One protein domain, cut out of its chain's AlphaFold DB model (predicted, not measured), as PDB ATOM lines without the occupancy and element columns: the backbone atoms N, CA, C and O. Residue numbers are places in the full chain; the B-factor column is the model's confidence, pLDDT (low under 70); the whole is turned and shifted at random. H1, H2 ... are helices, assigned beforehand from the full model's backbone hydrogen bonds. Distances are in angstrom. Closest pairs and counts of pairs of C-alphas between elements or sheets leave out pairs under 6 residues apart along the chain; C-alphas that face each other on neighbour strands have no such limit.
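What this domain is: This is residues 810 to 920 of the 928 residues of an uncharacterized protein of Gluconacetobacter diazotrophicus (strain ATCC 49037 / DSM 5601 / CCUG 37298 / CIP 103539 / LMG 7603 / PAl5) (UniProt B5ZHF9). The model is a bundle of five helices in two groups: a long helical hairpin, H1 and H2, and a triangle of three helices, H3, H4 and H5, that fold back on one another. The hairpin packs slantwise on the triangle mainly through H3, the helix nearest the middle, while H4 lies on the far side of H3 from the hairpin. The printed part has 111 residues, with five named helices in the order H1 H2 H3 H4 H5 and no named strand, and its class is all helix. The whole is compact and rounded, with a radius of gyration of the C-alphas of 13.5 A and spans of 38 by 28 by 25 A.

How they stand to each other: Begin with H1, residues 810 to 824, and follow the tight link to H2, residues 828 to 847. They form a hairpin and touch, opposite ways at a shallow tilt of 21 degrees; the closest C-alphas, of Ala 811 and Ala 841, are 4.7 A apart. Next comes H3, residues 858 to 871, the hub, which touches three helices. H2 touches it with residues 845 to 846 alone, at a steep tilt of 43 degrees, closest at the C-alphas of Leu 846 and Leu 867, 6.4 A apart. H1 and H3 only just touch, with 3 pairs of C-alphas within 8 A, closest at Leu 815 and Ile 860, 7.3 A. H4, residues 887 to 897, forms a hairpin with H3, opposite ways at 0 degrees, a shallow tilt; the closest C-alphas, of Ala 866 and Ala 893, are 4.2 A apart. H5, residues 906 to 919, forms a hairpin with H4 at a shallow tilt of 31 degrees, closest at the C-alphas of Ala 894 and Leu 912, 5.3 A. H3 and H5 are close but not clearly touching, and H1 is apart from H4 and H5. Every O i to N i+4 pair is within hydrogen-bond range in H2, H3, H4 and H5; in H1 it is 10 of 11.

Where its parts are: Find C-alpha 810 at (92.990, 89.046, 142.647); from there H1 runs 21.7 A to C-alpha 824. H2 runs 28.7 A from C-alpha 828 at (112.732, 103.653, 148.962). H3 covers 20.1 A and H4 15.3 A. H5 covers 20.1 A and ends at C-alpha 919, (104.589, 104.515, 118.504).

The domain as a whole: Look for the two C-alphas farthest apart at Arg 826 and Pro 875, 40.8 A. The printed part has no cut. The link from H3 to H4, residues 872 to 886, is long. The mean pLDDT of the printed part is 75.4, and 26 residues are under 70, among them 823 to 831 and 849 to 857.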
ATOM      1  N   ASN A 810      91.906  89.082 141.667       82.19
ATOM      2  CA  ASN A 810      92.990  89.046 142.647       82.19
ATOM      3  C   ASN A 810      94.068  90.102 142.363       82.19
ATOM      4  O   ASN A 810      94.578  90.724 143.290       82.19
ATOM      5  N   ALA A 811      94.416  90.322 141.092       81.81
ATOM      6  CA  ALA A 811      95.402  91.326 140.711       81.81
ATOM      7  C   ALA A 811      94.904  92.763 140.962       81.81
ATOM      8  O   ALA A 811      95.670  93.588 141.453       81.81
ATOM      9  N   ILE A 812      93.621  93.055 140.714       78.94
ATOM     10  CA  ILE A 812      93.016  94.360 141.045       78.94
ATOM     11  C   ILE A 812      93.027  94.603 142.562       78.94
ATOM     12  O   ILE A 812      93.378  95.692 143.014       78.94
ATOM     13  N   GLU A 813      92.675  93.591 143.357       81.81
ATOM     14  CA  GLU A 813      92.714  93.675 144.822       81.81
ATOM     15  C   GLU A 813      94.141  93.936 145.335       81.81
ATOM     16  O   GLU A 813      94.344  94.814 146.174       81.81
ATOM     17  N   VAL A 814      95.141  93.252 144.770       84.56
ATOM     18  CA  VAL A 814      96.562  93.476 145.073       84.56
ATOM     19  C   VAL A 814      96.982  94.915 144.776       84.56
ATOM     20  O   VAL A 814      97.618  95.539 145.622       84.56
ATOM     21  N   LEU A 815      96.614  95.461 143.611       80.88
ATOM     22  CA  LEU A 815      96.942  96.844 143.260       80.88
ATOM     23  C   LEU A 815      96.311  97.831 144.251       80.88
ATOM     24  O   LEU A 815      97.017  98.698 144.761       80.88
ATOM     25  N   ASN A 816      95.027  97.667 144.592       78.62
ATOM     26  CA  ASN A 816      94.342  98.530 145.567       78.62
ATOM     27  C   ASN A 816      95.071  98.565 146.920       78.62
ATOM     28  O   ASN A 816      95.274  99.636 147.489       78.62
ATOM     29  N   LEU A 817      95.489  97.399 147.417       80.25
ATOM     30  CA  LEU A 817      96.197  97.280 148.690       80.25
ATOM     31  C   LEU A 817      97.604  97.888 148.640       80.25
ATOM     32  O   LEU A 817      98.000  98.608 149.553       80.25
ATOM     33  N   ILE A 818      98.360  97.602 147.579       81.31
ATOM     34  CA  ILE A 818      99.749  98.048 147.454       81.31
ATOM     35  C   ILE A 818      99.832  99.562 147.277       81.31
ATOM     36  O   ILE A 818     100.676 100.183 147.918       81.31
ATOM     37  N   TYR A 819      98.977 100.167 146.449       76.00
ATOM     38  CA  TYR A 819      99.019 101.616 146.236       76.00
ATOM     39  C   TYR A 819      98.646 102.391 147.500       76.00
ATOM     40  O   TYR A 819      99.348 103.341 147.843       76.00
ATOM     41  N   LEU A 820      97.634 101.932 148.248       74.25
ATOM     42  CA  LEU A 820      97.298 102.512 149.550       74.25
ATOM     43  C   LEU A 820      98.493 102.463 150.518       74.25
ATOM     44  O   LEU A 820      98.729 103.406 151.271       74.25
ATOM     45  N   GLU A 821      99.266 101.376 150.489       72.81
ATOM     46  CA  GLU A 821     100.444 101.230 151.344       72.81
ATOM     47  C   GLU A 821     101.642 102.056 150.849       72.81
ATOM     48  O   GLU A 821     102.360 102.652 151.650       72.81
ATOM     49  N   MET A 822     101.841 102.171 149.532       72.31
ATOM     50  CA  MET A 822     102.889 103.009 148.938       72.31
ATOM     51  C   MET A 822     102.688 104.504 149.221       72.31
ATOM     52  O   MET A 822     103.679 105.224 149.335       72.31
ATOM     53  N   GLU A 823     101.444 104.973 149.362       68.56
ATOM     54  CA  GLU A 823     101.142 106.346 149.803       68.56
ATOM     55  C   GLU A 823     101.518 106.586 151.273       68.56
ATOM     56  O   GLU A 823     101.907 107.695 151.655       68.56
ATOM     57  N   ARG A 824     101.423 105.544 152.108       65.75
ATOM     58  CA  ARG A 824     101.734 105.595 153.544       65.75
ATOM     59  C   ARG A 824     103.231 105.402 153.832       65.75
ATOM     60  O   ARG A 824     103.729 105.959 154.813       65.75
ATOM     61  N   ASP A 825     103.956 104.657 152.993       57.78
ATOM     62  CA  ASP A 825     105.354 104.262 153.220       57.78
ATOM     63  C   ASP A 825     106.377 105.187 152.521       57.78
ATOM     64  O   ASP A 825     106.315 105.453 151.320       57.78
ATOM     65  N   ARG A 826     107.383 105.670 153.267       52.91
ATOM     66  CA  ARG A 826     108.450 106.546 152.740       52.91
ATOM     67  C   ARG A 826     109.749 105.813 152.400       52.91
ATOM     68  O   ARG A 826     110.619 106.414 151.762       52.91
ATOM     69  N   SER A 827     109.899 104.533 152.744       53.09
ATOM     70  CA  SER A 827     111.115 103.767 152.440       53.09
ATOM     71  C   SER A 827     111.275 103.542 150.935       53.09
ATOM     72  O   SER A 827     110.359 103.070 150.262       53.09
ATOM     73  N   ALA A 828     112.443 103.879 150.380       56.09
ATOM     74  CA  ALA A 828     112.732 103.653 148.962       56.09
ATOM     75  C   ALA A 828     112.805 102.152 148.631       56.09
ATOM     76  O   ALA A 828     112.230 101.707 147.642       56.09
ATOM     77  N   GLN A 829     113.444 101.359 149.497       56.09
ATOM     78  CA  GLN A 829     113.597  99.915 149.312       56.09
ATOM     79  C   GLN A 829     112.265  99.168 149.450       56.09
ATOM     80  O   GLN A 829     111.979  98.251 148.685       56.09
ATOM     81  N   ARG A 830     111.396  99.592 150.376       63.34
ATOM     82  CA  ARG A 830     110.073  98.975 150.520       63.34
ATOM     83  C   ARG A 830     109.130  99.345 149.389       63.34
ATOM     84  O   ARG A 830     108.456  98.470 148.857       63.34
ATOM     85  N   ARG A 831     109.129 100.612 148.965       68.81
ATOM     86  CA  ARG A 831     108.406 101.032 147.757       68.81
ATOM     87  C   ARG A 831     108.888 100.271 146.526       68.81
ATOM     88  O   ARG A 831     108.064  99.962 145.674       68.81
ATOM     89  N   TYR A 832     110.170  99.915 146.453       70.38
ATOM     90  CA  TYR A 832     110.702  99.052 145.399       70.38
ATOM     91  C   TYR A 832     110.130  97.622 145.454       70.38
ATOM     92  O   TYR A 832     109.616  97.142 144.445       70.38
ATOM     93  N   GLU A 833     110.125  96.962 146.618       70.00
ATOM     94  CA  GLU A 833     109.522  95.622 146.774       70.00
ATOM     95  C   GLU A 833     108.009  95.613 146.493       70.00
ATOM     96  O   GLU A 833     107.500  94.743 145.784       70.00
ATOM     97  N   LEU A 834     107.285  96.621 146.989       77.31
ATOM     98  CA  LEU A 834     105.865  96.827 146.696       77.31
ATOM     99  C   LEU A 834     105.626  97.086 145.201       77.31
ATOM    100  O   LEU A 834     104.710  96.510 144.616       77.31
ATOM    101  N   SER A 835     106.492  97.870 144.554       77.88
ATOM    102  CA  SER A 835     106.430  98.109 143.106       77.88
ATOM    103  C   SER A 835     106.636  96.825 142.305       77.88
ATOM    104  O   SER A 835     105.923  96.614 141.330       77.88
ATOM    105  N   ARG A 836     107.534  95.930 142.736       80.94
ATOM    106  CA  ARG A 836     107.702  94.598 142.126       80.94
ATOM    107  C   ARG A 836     106.430  93.758 142.214       80.94
ATOM    108  O   ARG A 836     106.082  93.067 141.263       80.94
ATOM    109  N   LEU A 837     105.733  93.790 143.348       82.25
ATOM    110  CA  LEU A 837     104.460  93.079 143.494       82.25
ATOM    111  C   LEU A 837     103.365  93.687 142.601       82.25
ATOM    112  O   LEU A 837     102.585  92.938 142.014       82.25
ATOM    113  N   ALA A 838     103.343  95.015 142.451       82.06
ATOM    114  CA  ALA A 838     102.450  95.696 141.515       82.06
ATOM    115  C   ALA A 838     102.754  95.328 140.050       82.06
ATOM    116  O   ALA A 838     101.827  95.064 139.290       82.06
ATOM    117  N   GLU A 839     104.030  95.223 139.664       81.94
ATOM    118  CA  GLU A 839     104.441  94.755 138.330       81.94
ATOM    119  C   GLU A 839     103.922  93.338 138.052       81.94
ATOM    120  O   GLU A 839     103.268  93.112 137.036       81.94
ATOM    121  N   VAL A 840     104.088  92.406 138.997       83.00
ATOM    122  CA  VAL A 840     103.556  91.036 138.864       83.00
ATOM    123  C   VAL A 840     102.021  91.020 138.778       83.00
ATOM    124  O   VAL A 840     101.441  90.174 138.093       83.00
ATOM    125  N   ALA A 841     101.327  91.932 139.463       83.00
ATOM    126  CA  ALA A 841      99.874  92.062 139.349       83.00
ATOM    127  C   ALA A 841      99.454  92.540 137.947       83.00
ATOM    128  O   ALA A 841      98.538  91.967 137.355       83.00
ATOM    129  N   ILE A 842     100.160  93.531 137.393       78.81
ATOM    130  CA  ILE A 842      99.929  94.049 136.038       78.81
ATOM    131  C   ILE A 842     100.210  92.970 134.985       78.81
ATOM    132  O   ILE A 842      99.406  92.793 134.073       78.81
ATOM    133  N   GLU A 843     101.282  92.190 135.133       78.81
ATOM    134  CA  GLU A 843     101.574  91.049 134.253       78.81
ATOM    135  C   GLU A 843     100.438  90.016 134.248       78.81
ATOM    136  O   GLU A 843     100.009  89.563 133.188       78.81
ATOM    137  N   ASN A 844      99.884  89.671 135.417       77.19
ATOM    138  CA  ASN A 844      98.731  88.763 135.489       77.19
ATOM    139  C   ASN A 844      97.471  89.364 134.834       77.19
ATOM    140  O   ASN A 844      96.687  88.635 134.220       77.19
ATOM    141  N   LEU A 845      97.264  90.682 134.939       76.69
ATOM    142  CA  LEU A 845      96.159  91.373 134.259       76.69
ATOM    143  C   LEU A 845      96.330  91.383 132.737       76.69
ATOM    144  O   LEU A 845      95.352  91.170 132.024       76.69
ATOM    145  N   LEU A 846      97.561  91.561 132.247       75.31
ATOM    146  CA  LEU A 846      97.899  91.469 130.825       75.31
ATOM    147  C   LEU A 846      97.579  90.082 130.264       75.31
ATOM    148  O   LEU A 846      96.892  89.981 129.255       75.31
ATOM    149  N   VAL A 847      97.999  89.011 130.945       72.31
ATOM    150  CA  VAL A 847      97.747  87.621 130.508       72.31
ATOM    151  C   VAL A 847      96.252  87.277 130.490       72.31
ATOM    152  O   VAL A 847      95.810  86.438 129.708       72.31
ATOM    153  N   THR A 848      95.450  87.927 131.335       70.06
ATOM    154  CA  THR A 848      93.999  87.687 131.446       70.06
ATOM    155  C   THR A 848      93.157  88.642 130.596       70.06
ATOM    156  O   THR A 848      91.927  88.532 130.577       70.06
ATOM    157  N   GLY A 849      93.806  89.562 129.875       63.81
ATOM    158  CA  GLY A 849      93.167  90.533 128.991       63.81
ATOM    159  C   GLY A 849      92.328  91.586 129.713       63.81
ATOM    160  O   GLY A 849      91.354  92.061 129.149       63.81
ATOM    161  N   GLY A 850      92.600  91.870 130.995       57.28
ATOM    162  CA  GLY A 850      91.833  92.853 131.778       57.28
ATOM    163  C   GLY A 850      90.331  92.547 131.936       57.28
ATOM    164  O   GLY A 850      89.579  93.389 132.432       57.28
ATOM    165  N   ARG A 851      89.864  91.354 131.535       56.72
ATOM    166  CA  ARG A 851      88.431  91.061 131.427       56.72
ATOM    167  C   ARG A 851      87.743  91.072 132.794       56.72
ATOM    168  O   ARG A 851      87.919  90.174 133.613       56.72
ATOM    169  N   HIS A 852      86.855  92.054 132.944       53.19
ATOM    170  CA  HIS A 852      85.754  92.129 133.910       53.19
ATOM    171  C   HIS A 852      86.148  92.258 135.390       53.19
ATOM    172  O   HIS A 852      86.115  91.278 136.136       53.19
ATOM    173  N   ARG A 853      86.344  93.510 135.838       55.78
ATOM    174  CA  ARG A 853      85.738  94.100 137.058       55.78
ATOM    175  C   ARG A 853      86.140  95.574 137.216       55.78
ATOM    176  O   ARG A 853      87.282  95.928 136.958       55.78
ATOM    177  N   ASN A 854      85.204  96.408 137.678       55.56
ATOM    178  CA  ASN A 854      85.480  97.795 138.063       55.56
ATOM    179  C   ASN A 854      86.236  97.824 139.400       55.56
ATOM    180  O   ASN A 854      85.872  97.094 140.322       55.56
ATOM    181  N   SER A 855      87.262  98.674 139.498       60.31
ATOM    182  CA  SER A 855      87.821  99.109 140.782       60.31
ATOM    183  C   SER A 855      87.130 100.405 141.203       60.31
ATOM    184  O   SER A 855      86.891 101.264 140.356       60.31
ATOM    185  N   ASP A 856      86.849 100.567 142.496       64.25
ATOM    186  CA  ASP A 856      86.359 101.839 143.051       64.25
ATOM    187  C   ASP A 856      87.478 102.897 143.123       64.25
ATOM    188  O   ASP A 856      87.206 104.085 143.291       64.25
ATOM    189  N   ASN A 857      88.744 102.479 142.965       67.94
ATOM    190  CA  ASN A 857      89.878 103.384 142.822       67.94
ATOM    191  C   ASN A 857      89.990 103.863 141.355       67.94
ATOM    192  O   ASN A 857      90.240 103.034 140.469       67.94
ATOM    193  N   PRO A 858      89.846 105.177 141.089       73.06
ATOM    194  CA  PRO A 858      89.833 105.727 139.734       73.06
ATOM    195  C   PRO A 858      91.158 105.527 138.989       73.06
ATOM    196  O   PRO A 858      91.133 105.291 137.781       73.06
ATOM    197  N   GLU A 859      92.301 105.533 139.686       75.94
ATOM    198  CA  GLU A 859      93.603 105.300 139.054       75.94
ATOM    199  C   GLU A 859      93.713 103.874 138.506       75.94
ATOM    200  O   GLU A 859      94.107 103.645 137.362       75.94
ATOM    201  N   ILE A 860      93.313 102.895 139.320       74.31
ATOM    202  CA  ILE A 860      93.377 101.474 138.962       74.31
ATOM    203  C   ILE A 860      92.331 101.142 137.898       74.31
ATOM    204  O   ILE A 860      92.613 100.354 136.998       74.31
ATOM    205  N   ALA A 861      91.147 101.760 137.947       77.12
ATOM    206  CA  ALA A 861      90.121 101.586 136.921       77.12
ATOM    207  C   ALA A 861      90.613 102.030 135.532       77.12
ATOM    208  O   ALA A 861      90.402 101.323 134.547       77.12
ATOM    209  N   LEU A 862      91.315 103.164 135.455       79.81
ATOM    210  CA  LEU A 862      91.920 103.660 134.215       79.81
ATOM    211  C   LEU A 862      93.068 102.763 133.732       79.81
ATOM    212  O   LEU A 862      93.193 102.521 132.533       79.81
ATOM    213  N   LEU A 863      93.867 102.220 134.654       78.75
ATOM    214  CA  LEU A 863      94.947 101.281 134.341       78.75
ATOM    215  C   LEU A 863      94.395  99.958 133.775       78.75
ATOM    216  O   LEU A 863      94.888  99.466 132.763       78.75
ATOM    217  N   VAL A 864      93.314  99.426 134.356       78.88
ATOM    218  CA  VAL A 864      92.594  98.245 133.842       78.88
ATOM    219  C   VAL A 864      91.954  98.528 132.481       78.88
ATOM    220  O   VAL A 864      92.080  97.706 131.578       78.88
ATOM    221  N   ALA A 865      91.326  99.693 132.292       80.69
ATOM    222  CA  ALA A 865      90.735 100.079 131.010       80.69
ATOM    223  C   ALA A 865      91.789 100.202 129.895       80.69
ATOM    224  O   ALA A 865      91.542  99.801 128.759       80.69
ATOM    225  N   ALA A 866      92.980 100.711 130.220       83.00
ATOM    226  CA  ALA A 866      94.094 100.759 129.280       83.00
ATOM    227  C   ALA A 866      94.590  99.355 128.898       83.00
ATOM    228  O   ALA A 866      94.899  99.117 127.735       83.00
ATOM    229  N   LEU A 867      94.640  98.418 129.850       81.94
ATOM    230  CA  LEU A 867      95.011  97.020 129.600       81.94
ATOM    231  C   LEU A 867      93.963  96.271 128.758       81.94
ATOM    232  O   LEU A 867      94.326  95.516 127.856       81.94
ATOM    233  N   ASP A 868      92.673  96.505 129.003       81.19
ATOM    234  CA  ASP A 868      91.571  95.946 128.203       81.19
ATOM    235  C   ASP A 868      91.624  96.468 126.755       81.19
ATOM    236  O   ASP A 868      91.585  95.692 125.801       81.19
ATOM    237  N   ALA A 869      91.854  97.776 126.574       84.62
ATOM    238  CA  ALA A 869      92.076  98.370 125.255       84.62
ATOM    239  C   ALA A 869      93.313  97.791 124.549       84.62
ATOM    240  O   ALA A 869      93.281  97.551 123.343       84.62
ATOM    241  N   LEU A 870      94.391  97.523 125.294       83.12
ATOM    242  CA  LEU A 870      95.622  96.952 124.748       83.12
ATOM    243  C   LEU A 870      95.403  95.534 124.195       83.12
ATOM    244  O   LEU A 870      95.900  95.187 123.122       83.12
ATOM    245  N   THR A 871      94.644  94.721 124.927       81.12
ATOM    246  CA  THR A 871      94.443  93.287 124.656       81.12
ATOM    247  C   THR A 871      93.223  92.983 123.777       81.12
ATOM    248  O   THR A 871      92.954  91.818 123.473       81.12
ATOM    249  N   HIS A 872      92.509  94.018 123.323       81.38
ATOM    250  CA  HIS A 872      91.318  93.897 122.485       81.38
ATOM    251  C   HIS A 872      91.586  93.080 121.209       81.38
ATOM    252  O   HIS A 872      92.523  93.371 120.466       81.38
ATOM    253  N   ASP A 873      90.768  92.051 120.960       76.62
ATOM    254  CA  ASP A 873      90.877  91.127 119.819       76.62
ATOM    255  C   ASP A 873      92.239  90.415 119.645       76.62
ATOM    256  O   ASP A 873      92.547  89.901 118.567       76.62
ATOM    257  N   VAL A 874      93.039  90.302 120.714       76.38
ATOM    258  CA  VAL A 874      94.288  89.524 120.715       76.38
ATOM    259  C   VAL A 874      94.035  88.124 121.305       76.38
ATOM    260  O   VAL A 874      93.711  88.008 122.488       76.38
ATOM    261  N   PRO A 875      94.139  87.042 120.507       63.59
ATOM    262  CA  PRO A 875      93.702  85.704 120.917       63.59
ATOM    263  C   PRO A 875      94.703  84.935 121.796       63.59
ATOM    264  O   PRO A 875      94.273  84.049 122.534       63.59
ATOM    265  N   ASP A 876      96.000  85.251 121.731       68.44
ATOM    266  CA  ASP A 876      97.038  84.682 122.600       68.44
ATOM    267  C   ASP A 876      97.883  85.813 123.188       68.44
ATOM    268  O   ASP A 876      98.436  86.630 122.454       68.44
ATOM    269  N   LEU A 877      97.923  85.881 124.517       70.81
ATOM    270  CA  LEU A 877      98.575  86.937 125.293       70.81
ATOM    271  C   LEU A 877      99.847  86.424 125.986       70.81
ATOM    272  O   LEU A 877     100.561  87.194 126.629       70.81
ATOM    273  N   ALA A 878     100.150  85.126 125.877       62.66
ATOM    274  CA  ALA A 878     101.302  84.526 126.533       62.66
ATOM    275  C   ALA A 878     102.607  84.895 125.804       62.66
ATOM    276  O   ALA A 878     102.840  84.494 124.668       62.66
ATOM    277  N   GLY A 879     103.489  85.644 126.476       61.38
ATOM    278  CA  GLY A 879     104.806  86.018 125.936       61.38
ATOM    279  C   GLY A 879     104.794  87.164 124.917       61.38
ATOM    280  O   GLY A 879     105.823  87.423 124.300       61.38
ATOM    281  N   VAL A 880     103.659  87.854 124.760       69.69
ATOM    282  CA  VAL A 880     103.491  89.017 123.877       69.69
ATOM    283  C   VAL A 880     104.104  90.256 124.537       69.69
ATOM    284  O   VAL A 880     103.704  90.651 125.633       69.69
ATOM    285  N   GLY A 881     105.093  90.873 123.890       70.00
ATOM    286  CA  GLY A 881     105.686  92.130 124.339       70.00
ATOM    287  C   GLY A 881     104.808  93.335 123.990       70.00
ATOM    288  O   GLY A 881     103.975  93.285 123.090       70.00
ATOM    289  N   LEU A 882     105.026  94.476 124.656       74.44
ATOM    290  CA  LEU A 882     104.254  95.708 124.401       74.44
ATOM    291  C   LEU A 882     104.277  96.158 122.924       74.44
ATOM    292  O   LEU A 882     103.324  96.781 122.467       74.44
ATOM    293  N   GLY A 883     105.341  95.844 122.176       75.31
ATOM    294  CA  GLY A 883     105.470  96.169 120.747       75.31
ATOM    295  C   GLY A 883     104.692  95.251 119.797       75.31
ATOM    296  O   GLY A 883     104.516  95.608 118.633       75.31
ATOM    297  N   ASP A 884     104.206  94.110 120.287       80.38
ATOM    298  CA  ASP A 884     103.535  93.084 119.483       80.38
ATOM    299  C   ASP A 884     102.011  93.306 119.398       80.38
ATOM    300  O   ASP A 884     101.342  92.749 118.528       80.38
ATOM    301  N   PHE A 885     101.453  94.160 120.265       83.88
ATOM    302  CA  PHE A 885     100.036  94.543 120.241       83.88
ATOM    303  C   PHE A 885      99.698  95.428 119.031       83.88
ATOM    304  O   PHE A 885     100.549  96.208 118.615       83.88
ATOM    305  N   PRO A 886      98.473  95.401 118.475       86.94
ATOM    306  CA  PRO A 886      98.089  96.279 117.367       86.94
ATOM    307  C   PRO A 886      98.326  97.767 117.671       86.94
ATOM    308  O   PRO A 886      98.038  98.234 118.771       86.94
ATOM    309  N   VAL A 887      98.804  98.533 116.683       83.44
ATOM    310  CA  VAL A 887      99.073  99.983 116.826       83.44
ATOM    311  C   VAL A 887      97.836 100.731 117.337       83.44
ATOM    312  O   VAL A 887      97.947 101.596 118.198       83.44
ATOM    313  N   GLU A 888      96.648 100.381 116.837       85.56
ATOM    314  CA  GLU A 888      95.380 100.998 117.246       85.56
ATOM    315  C   GLU A 888      95.085 100.763 118.737       85.56
ATOM    316  O   GLU A 888      94.761 101.711 119.454       85.56
ATOM    317  N   ASN A 889      95.318  99.543 119.231       87.00
ATOM    318  CA  ASN A 889      95.176  99.185 120.643       87.00
ATOM    319  C   ASN A 889      96.180  99.939 121.529       87.00
ATOM    320  O   ASN A 889      95.825 100.435 122.599       87.00
ATOM    321  N   ARG A 890      97.439 100.059 121.083       86.88
ATOM    322  CA  ARG A 890      98.487 100.794 121.814       86.88
ATOM    323  C   ARG A 890      98.192 102.288 121.909       86.88
ATOM    324  O   ARG A 890      98.353 102.874 122.980       86.88
ATOM    325  N   LEU A 891      97.724 102.893 120.817       85.50
ATOM    326  CA  LEU A 891      97.329 104.301 120.784       85.50
ATOM    327  C   LEU A 891      96.123 104.574 121.689       85.50
ATOM    328  O   LEU A 891      96.108 105.591 122.385       85.50
ATOM    329  N   GLU A 892      95.143 103.671 121.717       86.50
ATOM    330  CA  GLU A 892      93.975 103.805 122.588       86.50
ATOM    331  C   GLU A 892      94.340 103.624 124.069       86.50
ATOM    332  O   GLU A 892      93.954 104.444 124.903       86.50
ATOM    333  N   ALA A 893      95.175 102.635 124.402       86.12
ATOM    334  CA  ALA A 893      95.703 102.465 125.754       86.12
ATOM    335  C   ALA A 893      96.511 103.693 126.217       86.12
ATOM    336  O   ALA A 893      96.311 104.190 127.326       86.12
ATOM    337  N   ALA A 894      97.371 104.249 125.354       85.25
ATOM    338  CA  ALA A 894      98.113 105.477 125.646       85.25
ATOM    339  C   ALA A 894      97.180 106.687 125.850       85.25
ATOM    340  O   ALA A 894      97.414 107.508 126.739       85.25
ATOM    341  N   ARG A 895      96.087 106.792 125.080       87.94
ATOM    342  CA  ARG A 895      95.072 107.844 125.248       87.94
ATOM    343  C   ARG A 895      94.386 107.754 126.612       87.94
ATOM    344  O   ARG A 895      94.205 108.783 127.257       87.94
ATOM    345  N   ILE A 896      94.032 106.547 127.055       87.12
ATOM    346  CA  ILE A 896      93.403 106.306 128.364       87.12
ATOM    347  C   ILE A 896      94.368 106.667 129.505       87.12
ATOM    348  O   ILE A 896      93.982 107.386 130.424       87.12
ATOM    349  N   LEU A 897      95.637 106.251 129.412       85.69
ATOM    350  CA  LEU A 897      96.670 106.556 130.414       85.69
ATOM    351  C   LEU A 897      97.120 108.027 130.425       85.69
ATOM    352  O   LEU A 897      97.769 108.458 131.371       85.69
ATOM    353  N   SER A 898      96.775 108.811 129.400       83.69
ATOM    354  CA  SER A 898      97.061 110.255 129.355       83.69
ATOM    355  C   SER A 898      96.135 111.085 130.259       83.69
ATOM    356  O   SER A 898      96.284 112.306 130.334       83.69
ATOM    357  N   ASN A 899      95.161 110.452 130.922       84.06
ATOM    358  CA  ASN A 899      94.245 111.114 131.843       84.06
ATOM    359  C   ASN A 899      95.016 111.728 133.044       84.06
ATOM    360  O   ASN A 899      95.842 111.036 133.640       84.06
ATOM    361  N   PRO A 900      94.766 113.004 133.418       79.19
ATOM    362  CA  PRO A 900      95.393 113.644 134.579       79.19
ATOM    363  C   PRO A 900      95.282 112.841 135.879       79.19
ATOM    364  O   PRO A 900      96.218 112.853 136.676       79.19
ATOM    365  N   ASP A 901      94.180 112.113 136.059       75.50
ATOM    366  CA  ASP A 901      93.873 111.387 137.291       75.50
ATOM    367  C   ASP A 901      94.833 110.214 137.567       75.50
ATOM    368  O   ASP A 901      94.886 109.755 138.695       75.50
ATOM    369  N   VAL A 902      95.617 109.739 136.583       74.50
ATOM    370  CA  VAL A 902      96.609 108.647 136.747       74.50
ATOM    371  C   VAL A 902      98.065 109.116 136.726       74.50
ATOM    372  O   VAL A 902      98.979 108.294 136.789       74.50
ATOM    373  N   GLN A 903      98.329 110.424 136.648       71.19
ATOM    374  CA  GLN A 903      99.704 110.936 136.530       71.19
ATOM    375  C   GLN A 903     100.532 110.812 137.819       71.19
ATOM    376  O   GLN A 903     101.760 110.803 137.759       71.19
ATOM    377  N   SER A 904      99.881 110.661 138.974       66.56
ATOM    378  CA  SER A 904     100.502 110.277 140.252       66.56
ATOM    379  C   SER A 904     100.972 108.819 140.276       66.56
ATOM    380  O   SER A 904     101.823 108.457 141.093       66.56
ATOM    381  N   ASN A 905     100.461 107.976 139.374       68.94
ATOM    382  CA  ASN A 905     100.704 106.545 139.379       68.94
ATOM    383  C   ASN A 905     101.930 106.168 138.533       68.94
ATOM    384  O   ASN A 905     101.890 106.143 137.301       68.94
ATOM    385  N   LEU A 906     103.030 105.803 139.199       70.88
ATOM    386  CA  LEU A 906     104.307 105.503 138.540       70.88
ATOM    387  C   LEU A 906     104.199 104.407 137.462       70.88
ATOM    388  O   LEU A 906     104.866 104.502 136.434       70.88
ATOM    389  N   GLN A 907     103.372 103.377 137.668       71.94
ATOM    390  CA  GLN A 907     103.239 102.287 136.694       71.94
ATOM    391  C   GLN A 907     102.417 102.711 135.472       71.94
ATOM    392  O   GLN A 907     102.792 102.375 134.349       71.94
ATOM    393  N   ALA A 908     101.366 103.517 135.662       75.81
ATOM    394  CA  ALA A 908     100.619 104.121 134.556       75.81
ATOM    395  C   ALA A 908     101.528 105.012 133.697       75.81
ATOM    396  O   ALA A 908     101.529 104.899 132.472       75.81
ATOM    397  N   VAL A 909     102.367 105.834 134.338       79.69
ATOM    398  CA  VAL A 909     103.336 106.705 133.657       79.69
ATOM    399  C   VAL A 909     104.401 105.889 132.917       79.69
ATOM    400  O   VAL A 909     104.702 106.190 131.762       79.69
ATOM    401  N   ARG A 910     104.947 104.825 133.526       78.50
ATOM    402  CA  ARG A 910     105.917 103.931 132.862       78.50
ATOM    403  C   ARG A 910     105.308 103.225 131.652       78.50
ATOM    404  O   ARG A 910     105.954 103.162 130.609       78.50
ATOM    405  N   MET A 911     104.071 102.740 131.766       79.06
ATOM    406  CA  MET A 911     103.360 102.093 130.662       79.06
ATOM    407  C   MET A 911     103.035 103.089 129.541       79.06
ATOM    408  O   MET A 911     103.316 102.803 128.379       79.06
ATOM    409  N   LEU A 912     102.554 104.292 129.874       84.56
ATOM    410  CA  LEU A 912     102.338 105.378 128.913       84.56
ATOM    411  C   LEU A 912     103.633 105.745 128.183       84.56
ATOM    412  O   LEU A 912     103.640 105.868 126.958       84.56
ATOM    413  N   TYR A 913     104.737 105.886 128.917       81.19
ATOM    414  CA  TYR A 913     106.047 106.179 128.347       81.19
ATOM    415  C   TYR A 913     106.508 105.075 127.390       81.19
ATOM    416  O   TYR A 913     106.942 105.377 126.279       81.19
ATOM    417  N   ALA A 914     106.376 103.805 127.782       80.75
ATOM    418  CA  ALA A 914     106.747 102.667 126.946       80.75
ATOM    419  C   ALA A 914     105.927 102.623 125.644       80.75
ATOM    420  O   ALA A 914     106.508 102.507 124.564       80.75
ATOM    421  N   LEU A 915     104.604 102.800 125.727       83.62
ATOM    422  CA  LEU A 915     103.715 102.863 124.561       83.62
ATOM    423  C   LEU A 915     104.052 104.058 123.655       83.62
ATOM    424  O   LEU A 915     104.154 103.920 122.437       83.62
ATOM    425  N   THR A 916     104.321 105.224 124.247       82.81
ATOM    426  CA  THR A 916     104.686 106.438 123.501       82.81
ATOM    427  C   THR A 916     106.035 106.287 122.795       82.81
ATOM    428  O   THR A 916     106.179 106.725 121.656       82.81
ATOM    429  N   CYS A 917     107.018 105.638 123.428       81.00
ATOM    430  CA  CYS A 917     108.313 105.351 122.808       81.00
ATOM    431  C   CYS A 917     108.195 104.405 121.609       81.00
ATOM    432  O   CYS A 917     108.926 104.577 120.634       81.00
ATOM    433  N   LEU A 918     107.291 103.425 121.678       81.12
ATOM    434  CA  LEU A 918     107.066 102.455 120.606       81.12
ATOM    435  C   LEU A 918     106.398 103.096 119.383       81.12
ATOM    436  O   LEU A 918     106.823 102.847 118.257       81.12
ATOM    437  N   ASP A 919     105.391 103.947 119.596       77.38
ATOM    438  CA  ASP A 919     104.589 104.515 118.504       77.38
ATOM    439  C   ASP A 919     105.051 105.907 118.040       77.38
ATOM    440  O   ASP A 919     104.726 106.335 116.930       77.38
ATOM    441  N   ARG A 920     105.814 106.639 118.867       69.94
ATOM    442  CA  ARG A 920     106.318 107.994 118.568       69.94
ATOM    443  C   ARG A 920     107.738 108.252 119.114       69.94
ATOM    444  O   ARG A 920     107.930 109.165 119.927       69.94
TER     445      ARG A 920